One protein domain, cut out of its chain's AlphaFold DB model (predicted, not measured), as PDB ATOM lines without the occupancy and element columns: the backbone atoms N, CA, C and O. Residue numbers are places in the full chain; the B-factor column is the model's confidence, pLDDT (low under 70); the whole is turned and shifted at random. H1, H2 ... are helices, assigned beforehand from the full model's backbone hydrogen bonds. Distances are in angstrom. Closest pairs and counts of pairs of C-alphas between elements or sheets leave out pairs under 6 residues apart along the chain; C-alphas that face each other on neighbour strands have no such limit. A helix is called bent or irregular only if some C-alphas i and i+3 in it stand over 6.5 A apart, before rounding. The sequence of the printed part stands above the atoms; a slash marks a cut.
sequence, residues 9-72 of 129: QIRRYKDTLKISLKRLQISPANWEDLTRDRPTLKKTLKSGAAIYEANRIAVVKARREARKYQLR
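What this domain is: This is residues 9 to 72 of the 129 residues of an uncharacterized protein of Sparganum proliferum (UniProt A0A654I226). One long helix, H3, makes the longest axis; short H2 folds back at its first end, and H1 comes in at a large angle with its last residue, Arg 23, near Tyr 52 of H3. Two arms stick out of a small body: residues 9 to 16 of H1, and residues 56 to 72, of which 56 to 70 belong to H3. The printed part has 64 residues with three named helices, in the order H1, H2, H3, and no named strand; the class is all helix. The whole is only just extended, close to loose, with a radius of gyration of the C-alphas of 16.3 A, and its outline is flat, with spans of 54 by 29 by 15 A.

Where its parts are: Find C-alpha 38 at (-40.984, 102.803, -87.732); from there H3, residues 38 to 70, runs 47.7 A to C-alpha 70 at (-10.902, 94.156, -51.760). Before it comes H2, residues 28 to 36, 13.8 A from first to last C-alpha; it is neither bent nor irregular, but only just: C-alphas 29 and 32 are 6.3 A apart. Go back to C-alpha 9 at (-50.834, 97.315, -63.099) to find H1, residues 9 to 23, which is 21.2 A long.

How they stand to each other: Start at the first residues of H3, where residues 40 to 41 alone touch H2. The two helices touch only at the corner, and only just, with 3 pairs of C-alphas within 8 A; the closest C-alphas are those of Leu 34 and Leu 41, 5.2 A apart. H2 and H3 run opposite ways at a steep tilt of 40 degrees. Farther along H3, look at Tyr 52: its C-alpha is 6.2 A from that of Arg 23, the closest pair of H1 and H3. These two helices are close but not clearly touching, and about perpendicular at 78 degrees. H1 touches H2 with residues 18 to 22 alone, only at the corner and only just, with 3 pairs of C-alphas within 8 A. Their closest C-alphas, of Leu 21 and Pro 28, are 6.9 A apart, and their lines are about perpendicular at 89 degrees. In H1 and H3 every O i to N i+4 pair is within hydrogen-bond range; in H2 2 of 5 are, beside 5 of 6 O i to N i+3 pairs.

The domain as a whole: The two C-alphas farthest apart are those of Arg 36 and Arg 72, 54.2 A. Without the stretches that stand free, residues 9 to 16, 35 to 40 and 56 to 72, the body of 33 residues spans 26 by 19 by 11 A. The printed part has no cut, and the links H1 to H2 and H2 to H3 are tight. The mean pLDDT of the printed part is 89.7; look to residues 71 to 72 for the values under 70.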
ATOM      1  N   GLN A   9     -51.551  98.006 -62.032       86.25
ATOM      2  CA  GLN A   9     -50.834  97.315 -63.099       86.25
ATOM      3  C   GLN A   9     -50.478  98.269 -64.240       86.25
ATOM      4  O   GLN A   9     -49.332  98.283 -64.692       86.25
ATOM      5  N   ILE A  10     -51.422  99.128 -64.631       84.69
ATOM      6  CA  ILE A  10     -51.206 100.157 -65.656       84.69
ATOM      7  C   ILE A  10     -50.094 101.118 -65.218       84.69
ATOM      8  O   ILE A  10     -49.188 101.426 -65.993       84.69
ATOM      9  N   ARG A  11     -50.109 101.541 -63.948       88.50
ATOM     10  CA  ARG A  11     -49.056 102.398 -63.391       88.50
ATOM     11  C   ARG A  11     -47.679 101.722 -63.434       88.50
ATOM     12  O   ARG A  11     -46.743 102.315 -63.960       88.50
ATOM     13  N   ARG A  12     -47.567 100.467 -62.975       89.19
ATOM     14  CA  ARG A  12     -46.301  99.703 -63.017       89.19
ATOM     15  C   ARG A  12     -45.752  99.554 -64.436       89.19
ATOM     16  O   ARG A  12     -44.542  99.666 -64.633       89.19
ATOM     17  N   TYR A  13     -46.625  99.318 -65.416       88.25
ATOM     18  CA  TYR A  13     -46.230  99.227 -66.820       88.25
ATOM     19  C   TYR A  13     -45.627 100.547 -67.320       88.25
ATOM     20  O   TYR A  13     -44.512 100.551 -67.841       88.25
ATOM     21  N   LYS A  14     -46.314 101.675 -67.091       90.31
ATOM     22  CA  LYS A  14     -45.833 103.003 -67.505       90.31
ATOM     23  C   LYS A  14     -44.502 103.371 -66.845       90.31
ATOM     24  O   LYS A  14     -43.608 103.878 -67.520       90.31
ATOM     25  N   ASP A  15     -44.346 103.079 -65.556       91.38
ATOM     26  CA  ASP A  15     -43.103 103.350 -64.827       91.38
ATOM     27  C   ASP A  15     -41.941 102.503 -65.369       91.38
ATOM     28  O   ASP A  15     -40.850 103.023 -65.613       91.38
ATOM     29  N   THR A  16     -42.189 101.219 -65.644       92.19
ATOM     30  CA  THR A  16     -41.194 100.317 -66.248       92.19
ATOM     31  C   THR A  16     -40.779 100.802 -67.636       92.19
ATOM     32  O   THR A  16     -39.586 100.886 -67.922       92.19
ATOM     33  N   LEU A  17     -41.741 101.194 -68.478       89.25
ATOM     34  CA  LEU A  17     -41.472 101.733 -69.811       89.25
ATOM     35  C   LEU A  17     -40.612 103.003 -69.743       89.25
ATOM     36  O   LEU A  17     -39.617 103.118 -70.459       89.25
ATOM     37  N   LYS A  18     -40.934 103.926 -68.829       90.06
ATOM     38  CA  LYS A  18     -40.162 105.160 -68.613       90.06
ATOM     39  C   LYS A  18     -38.717 104.868 -68.198       90.06
ATOM     40  O   LYS A  18     -37.801 105.551 -68.652       90.06
ATOM     41  N   ILE A  19     -38.497 103.864 -67.346       92.25
ATOM     42  CA  ILE A  19     -37.152 103.435 -66.936       92.25
ATOM     43  C   ILE A  19     -36.394 102.823 -68.120       92.25
ATOM     44  O   ILE A  19     -35.226 103.154 -68.324       92.25
ATOM     45  N   SER A  20     -37.044 101.966 -68.909       89.81
ATOM     46  CA  SER A  20     -36.437 101.343 -70.089       89.81
ATOM     47  C   SER A  20     -36.008 102.379 -71.127       89.81
ATOM     48  O   SER A  20     -34.871 102.333 -71.584       89.81
ATOM     49  N   LEU A  21     -36.852 103.367 -71.435       90.75
ATOM     50  CA  LEU A  21     -36.510 104.433 -72.383       90.75
ATOM     51  C   LEU A  21     -35.306 105.261 -71.916       90.75
ATOM     52  O   LEU A  21     -34.376 105.483 -72.689       90.75
ATOM     53  N   LYS A  22     -35.249 105.616 -70.626       90.50
ATOM     54  CA  LYS A  22     -34.084 106.305 -70.044       90.50
ATOM     55  C   LYS A  22     -32.799 105.489 -70.164       90.50
ATOM     56  O   LYS A  22     -31.753 106.042 -70.482       90.50
ATOM     57  N   ARG A  23     -32.870 104.177 -69.921       90.50
ATOM     58  CA  ARG A  23     -31.719 103.265 -70.048       90.50
ATOM     59  C   ARG A  23     -31.202 103.170 -71.482       90.50
ATOM     60  O   ARG A  23     -30.001 103.016 -71.672       90.50
ATOM     61  N   LEU A  24     -32.097 103.300 -72.458       90.94
ATOM     62  CA  LEU A  24     -31.783 103.324 -73.886       90.94
ATOM     63  C   LEU A  24     -31.373 104.720 -74.396       90.94
ATOM     64  O   LEU A  24     -31.125 104.864 -75.586       90.94
ATOM     65  N   GLN A  25     -31.303 105.732 -73.521       86.94
ATOM     66  CA  GLN A  25     -31.052 107.142 -73.866       86.94
ATOM     67  C   GLN A  25     -32.097 107.764 -74.808       86.94
ATOM     68  O   GLN A  25     -31.813 108.707 -75.541       86.94
ATOM     69  N   ILE A  26     -33.334 107.269 -74.763       88.38
ATOM     70  CA  ILE A  26     -34.452 107.811 -75.536       88.38
ATOM     71  C   ILE A  26     -35.280 108.698 -74.609       88.38
ATOM     72  O   ILE A  26     -35.763 108.247 -73.564       88.38
ATOM     73  N   SER A  27     -35.442 109.976 -74.963       83.81
ATOM     74  CA  SER A  27     -36.312 110.865 -74.194       83.81
ATOM     75  C   SER A  27     -37.783 110.472 -74.418       83.81
ATOM     76  O   SER A  27     -38.167 110.160 -75.547       83.81
ATOM     77  N   PRO A  28     -38.636 110.481 -73.377       78.31
ATOM     78  CA  PRO A  28     -40.058 110.178 -73.542       78.31
ATOM     79  C   PRO A  28     -40.775 111.112 -74.526       78.31
ATOM     80  O   PRO A  28     -41.697 110.669 -75.191       78.31
ATOM     81  N   ALA A  29     -40.332 112.370 -74.635       80.56
ATOM     82  CA  ALA A  29     -40.887 113.344 -75.574       80.56
ATOM     83  C   ALA A  29     -40.545 113.005 -77.035       80.56
ATOM     84  O   ALA A  29     -41.411 113.059 -77.892       80.56
ATOM     85  N   ASN A  30     -39.312 112.567 -77.307       82.81
ATOM     86  CA  ASN A  30     -38.895 112.158 -78.652       82.81
ATOM     87  C   ASN A  30     -39.498 110.800 -79.067       82.81
ATOM     88  O   ASN A  30     -39.495 110.446 -80.239       82.81
ATOM     89  N   TRP A  31     -40.003 109.998 -78.121       84.19
ATOM     90  CA  TRP A  31     -40.568 108.680 -78.425       84.19
ATOM     91  C   TRP A  31     -41.810 108.758 -79.320       84.19
ATOM     92  O   TRP A  31     -41.941 107.938 -80.223       84.19
ATOM     93  N   GLU A  32     -42.700 109.730 -79.108       85.31
ATOM     94  CA  GLU A  32     -43.922 109.878 -79.915       85.31
ATOM     95  C   GLU A  32     -43.586 110.172 -81.384       85.31
ATOM     96  O   GLU A  32     -44.095 109.493 -82.282       85.31
ATOM     97  N   ASP A  33     -42.634 111.071 -81.628       86.31
ATOM     98  CA  ASP A  33     -42.146 111.386 -82.973       86.31
ATOM     99  C   ASP A  33     -41.433 110.191 -83.615       86.31
ATOM    100  O   ASP A  33     -41.690 109.848 -84.771       86.31
ATOM    101  N   LEU A  34     -40.612 109.472 -82.842       85.62
ATOM    102  CA  LEU A  34     -39.949 108.253 -83.306       85.62
ATOM    103  C   LEU A  34     -40.945 107.138 -83.646       85.62
ATOM    104  O   LEU A  34     -40.683 106.359 -84.555       85.62
ATOM    105  N   THR A  35     -42.084 107.031 -82.952       85.50
ATOM    106  CA  THR A  35     -43.075 105.982 -83.252       85.50
ATOM    107  C   THR A  35     -43.794 106.181 -84.582       85.50
ATOM    108  O   THR A  35     -44.249 105.194 -85.163       85.50
ATOM    109  N   ARG A  36     -43.855 107.418 -85.095       88.44
ATOM    110  CA  ARG A  36     -44.406 107.711 -86.427       88.44
ATOM    111  C   ARG A  36     -43.513 107.166 -87.542       88.44
ATOM    112  O   ARG A  36     -44.026 106.703 -88.557       88.44
ATOM    113  N   ASP A  37     -42.197 107.152 -87.333       89.88
ATOM    114  CA  ASP A  37     -41.216 106.604 -88.271       89.88
ATOM    115  C   ASP A  37     -40.650 105.262 -87.771       89.88
ATOM    116  O   ASP A  37     -39.623 105.172 -87.091       89.88
ATOM    117  N   ARG A  38     -41.331 104.174 -88.142       89.75
ATOM    118  CA  ARG A  38     -40.984 102.803 -87.732       89.75
ATOM    119  C   ARG A  38     -39.537 102.387 -88.078       89.75
ATOM    120  O   ARG A  38     -38.894 101.765 -87.223       89.75
ATOM    121  N   PRO A  39     -38.995 102.661 -89.282       92.88
ATOM    122  CA  PRO A  39     -37.575 102.459 -89.569       92.88
ATOM    123  C   PRO A  39     -36.635 103.170 -88.589       92.88
ATOM    124  O   PRO A  39     -35.700 102.545 -88.075       92.88
ATOM    125  N   THR A  40     -36.886 104.446 -88.306       90.69
ATOM    126  CA  THR A  40     -36.050 105.244 -87.399       90.69
ATOM    127  C   THR A  40     -36.181 104.763 -85.956       90.69
ATOM    128  O   THR A  40     -35.165 104.580 -85.286       90.69
ATOM    129  N   LEU A  41     -37.386 104.389 -85.515       90.88
ATOM    130  CA  LEU A  41     -37.622 103.748 -84.220       90.88
ATOM    131  C   LEU A  41     -36.726 102.523 -84.006       90.88
ATOM    132  O   LEU A  41     -36.054 102.393 -82.980       90.88
ATOM    133  N   LYS A  42     -36.693 101.616 -84.991       92.31
ATOM    134  CA  LYS A  42     -35.908 100.377 -84.910       92.31
ATOM    135  C   LYS A  42     -34.409 100.664 -84.818       92.31
ATOM    136  O   LYS A  42     -33.711  99.995 -84.054       92.31
ATOM    137  N   LYS A  43     -33.911 101.646 -85.578       93.38
ATOM    138  CA  LYS A  43     -32.501 102.064 -85.541       93.38
ATOM    139  C   LYS A  43     -32.130 102.628 -84.168       93.38
ATOM    140  O   LYS A  43     -31.155 102.169 -83.572       93.38
ATOM    141  N   THR A  44     -32.940 103.544 -83.643       91.94
ATOM    142  CA  THR A  44     -32.716 104.179 -82.338       91.94
ATOM    143  C   THR A  44     -32.748 103.162 -81.201       91.94
ATOM    144  O   THR A  44     -31.842 103.140 -80.370       91.94
ATOM    145  N   LEU A  45     -33.723 102.247 -81.197       91.50
ATOM    146  CA  LEU A  45     -33.795 101.169 -80.208       91.50
ATOM    147  C   LEU A  45     -32.573 100.244 -80.261       91.50
ATOM    148  O   LEU A  45     -32.037  99.884 -79.214       91.50
ATOM    149  N   LYS A  46     -32.105  99.876 -81.461       94.12
ATOM    150  CA  LYS A  46     -30.917  99.024 -81.629       94.12
ATOM    151  C   LYS A  46     -29.656  99.705 -81.092       94.12
ATOM    152  O   LYS A  46     -28.870  99.064 -80.400       94.12
ATOM    153  N   SER A  47     -29.485 100.996 -81.382       94.00
ATOM    154  CA  SER A  47     -28.366 101.793 -80.869       94.00
ATOM    155  C   SER A  47     -28.420 101.920 -79.343       94.00
ATOM    156  O   SER A  47     -27.458 101.566 -78.660       94.00
ATOM    157  N   GLY A  48     -29.576 102.306 -78.792       93.81
ATOM    158  CA  GLY A  48     -29.774 102.414 -77.347       93.81
ATOM    159  C   GLY A  48     -29.522 101.095 -76.613       93.81
ATOM    160  O   GLY A  48     -28.914 101.089 -75.544       93.81
ATOM    161  N   ALA A  49     -29.929  99.963 -77.200       94.50
ATOM    162  CA  ALA A  49     -29.707  98.638 -76.623       94.50
ATOM    163  C   ALA A  49     -28.219  98.266 -76.585       94.50
ATOM    164  O   ALA A  49     -27.748  97.760 -75.567       94.50
ATOM    165  N   ALA A  50     -27.471  98.560 -77.654       95.56
ATOM    166  CA  ALA A  50     -26.029  98.330 -77.693       95.56
ATOM    167  C   ALA A  50     -25.302  99.133 -76.601       95.56
ATOM    168  O   ALA A  50     -24.464  98.585 -75.884       95.56
ATOM    169  N   ILE A  51     -25.673 100.405 -76.417       94.69
ATOM    170  CA  ILE A  51     -25.084 101.260 -75.379       94.69
ATOM    171  C   ILE A  51     -25.443 100.756 -73.978       94.69
ATOM    172  O   ILE A  51     -24.580 100.670 -73.101       94.69
ATOM    173  N   TYR A  52     -26.711 100.406 -73.753       94.88
ATOM    174  CA  TYR A  52     -27.161  99.882 -72.469       94.88
ATOM    175  C   TYR A  52     -26.405  98.609 -72.076       94.88
ATOM    176  O   TYR A  52     -25.943  98.495 -70.938       94.88
ATOM    177  N   GLU A  53     -26.237  97.671 -73.011       96.19
ATOM    178  CA  GLU A  53     -25.539  96.419 -72.733       96.19
ATOM    179  C   GLU A  53     -24.040  96.648 -72.499       96.19
ATOM    180  O   GLU A  53     -23.485  96.114 -71.536       96.19
ATOM    181  N   ALA A  54     -23.400  97.524 -73.281       96.94
ATOM    182  CA  ALA A  54     -22.009  97.919 -73.055       96.94
ATOM    183  C   ALA A  54     -21.805  98.508 -71.647       96.94
ATOM    184  O   ALA A  54     -20.917  98.073 -70.907       96.94
ATOM    185  N   ASN A  55     -22.681  99.428 -71.232       95.31
ATOM    186  CA  ASN A  55     -22.653 100.024 -69.897       95.31
ATOM    187  C   ASN A  55     -22.872  98.979 -68.799       95.31
ATOM    188  O   ASN A  55     -22.170  98.971 -67.787       95.31
ATOM    189  N   ARG A  56     -23.824  98.060 -68.993       95.50
ATOM    190  CA  ARG A  56     -24.107  96.985 -68.038       95.50
ATOM    191  C   ARG A  56     -22.899  96.067 -67.855       95.50
ATOM    192  O   ARG A  56     -22.545  95.755 -66.716       95.50
ATOM    193  N   ILE A  57     -22.237  95.677 -68.943       97.00
ATOM    194  CA  ILE A  57     -21.014  94.866 -68.903       97.00
ATOM    195  C   ILE A  57     -19.892  95.629 -68.193       97.00
ATOM    196  O   ILE A  57     -19.239  95.065 -67.313       97.00
ATOM    197  N   ALA A  58     -19.689  96.907 -68.525       97.88
ATOM    198  CA  ALA A  58     -18.671  97.742 -67.894       97.88
ATOM    199  C   ALA A  58     -18.872  97.838 -66.373       97.88
ATOM    200  O   ALA A  58     -17.932  97.616 -65.611       97.88
ATOM    201  N   VAL A  59     -20.110  98.055 -65.914       97.56
ATOM    202  CA  VAL A  59     -20.450  98.091 -64.481       97.56
ATOM    203  C   VAL A  59     -20.173  96.749 -63.803       97.56
ATOM    204  O   VAL A  59     -19.621  96.713 -62.701       97.56
ATOM    205  N   VAL A  60     -20.532  95.627 -64.434       98.12
ATOM    206  CA  VAL A  60     -20.258  94.292 -63.878       98.12
ATOM    207  C   VAL A  60     -18.753  94.029 -63.787       98.12
ATOM    208  O   VAL A  60     -18.291  93.537 -62.754       98.12
ATOM    209  N   LYS A  61     -17.981  94.395 -64.818       97.62
ATOM    210  CA  LYS A  61     -16.514  94.294 -64.818       97.62
ATOM    211  C   LYS A  61     -15.896  95.152 -63.713       97.62
ATOM    212  O   LYS A  61     -15.129  94.628 -62.912       97.62
ATOM    213  N   ALA A  62     -16.306  96.413 -63.587       96.38
ATOM    214  CA  ALA A  62     -15.838  97.308 -62.529       96.38
ATOM    215  C   ALA A  62     -16.115  96.737 -61.128       96.38
ATOM    216  O   ALA A  62     -15.235  96.719 -60.271       96.38
ATOM    217  N   ARG A  63     -17.313  96.178 -60.906       95.88
ATOM    218  CA  ARG A  63     -17.657  95.506 -59.641       95.88
ATOM    219  C   ARG A  63     -16.808  94.261 -59.382       95.88
ATOM    220  O   ARG A  63     -16.507  93.970 -58.228       95.88
ATOM    221  N   ARG A  64     -16.452  93.499 -60.421       95.44
ATOM    222  CA  ARG A  64     -15.571  92.327 -60.298       95.44
ATOM    223  C   ARG A  64     -14.159  92.740 -59.890       95.44
ATOM    224  O   ARG A  64     -13.635  92.159 -58.945       95.44
ATOM    225  N   GLU A  65     -13.589  93.745 -60.545       93.12
ATOM    226  CA  GLU A  65     -12.257  94.254 -60.203       93.12
ATOM    227  C   GLU A  65     -12.238  94.878 -58.807       93.12
ATOM    228  O   GLU A  65     -11.370  94.545 -58.010       93.12
ATOM    229  N   ALA A  66     -13.246  95.680 -58.444       92.50
ATOM    230  CA  ALA A  66     -13.369  96.226 -57.091       92.50
ATOM    231  C   ALA A  66     -13.360  95.121 -56.021       92.50
ATOM    232  O   ALA A  66     -12.669  95.244 -55.012       92.50
ATOM    233  N   ARG A  67     -14.054  93.997 -56.264       92.19
ATOM    234  CA  ARG A  67     -13.978  92.826 -55.378       92.19
ATOM    235  C   ARG A  67     -12.595  92.178 -55.386       92.19
ATOM    236  O   ARG A  67     -12.124  91.808 -54.324       92.19
ATOM    237  N   LYS A  68     -11.924  92.057 -56.533       87.88
ATOM    238  CA  LYS A  68     -10.554  91.519 -56.613       87.88
ATOM    239  C   LYS A  68      -9.562  92.355 -55.793       87.88
ATOM    240  O   LYS A  68      -8.738  91.781 -55.092       87.88
ATOM    241  N   TYR A  69      -9.682  93.683 -55.835       82.94
ATOM    242  CA  TYR A  69      -8.868  94.590 -55.020       82.94
ATOM    243  C   TYR A  69      -9.216  94.519 -53.527       82.94
ATOM    244  O   TYR A  69      -8.305  94.534 -52.708       82.94
ATOM    245  N   GLN A  70     -10.495  94.369 -53.160       75.81
ATOM    246  CA  GLN A  70     -10.902  94.156 -51.760       75.81
ATOM    247  C   GLN A  70     -10.487  92.781 -51.211       75.81
ATOM    248  O   GLN A  70     -10.207  92.647 -50.025       75.81
ATOM    249  N   LEU A  71     -10.444  91.756 -52.064       62.50
ATOM    250  CA  LEU A  71     -10.052  90.392 -51.705       62.50
ATOM    251  C   LEU A  71      -8.537  90.196 -51.604       62.50
ATOM    252  O   LEU A  71      -8.124  89.088 -51.282       62.50
ATOM    253  N   ARG A  72      -7.713  91.214 -51.886       60.34
ATOM    254  CA  ARG A  72      -6.279  91.204 -51.582       60.34
ATOM    255  C   ARG A  72      -6.118  91.745 -50.157       60.34
ATOM    256  O   ARG A  72      -6.110  92.963 -49.986       60.34
TER     257      ARG A  72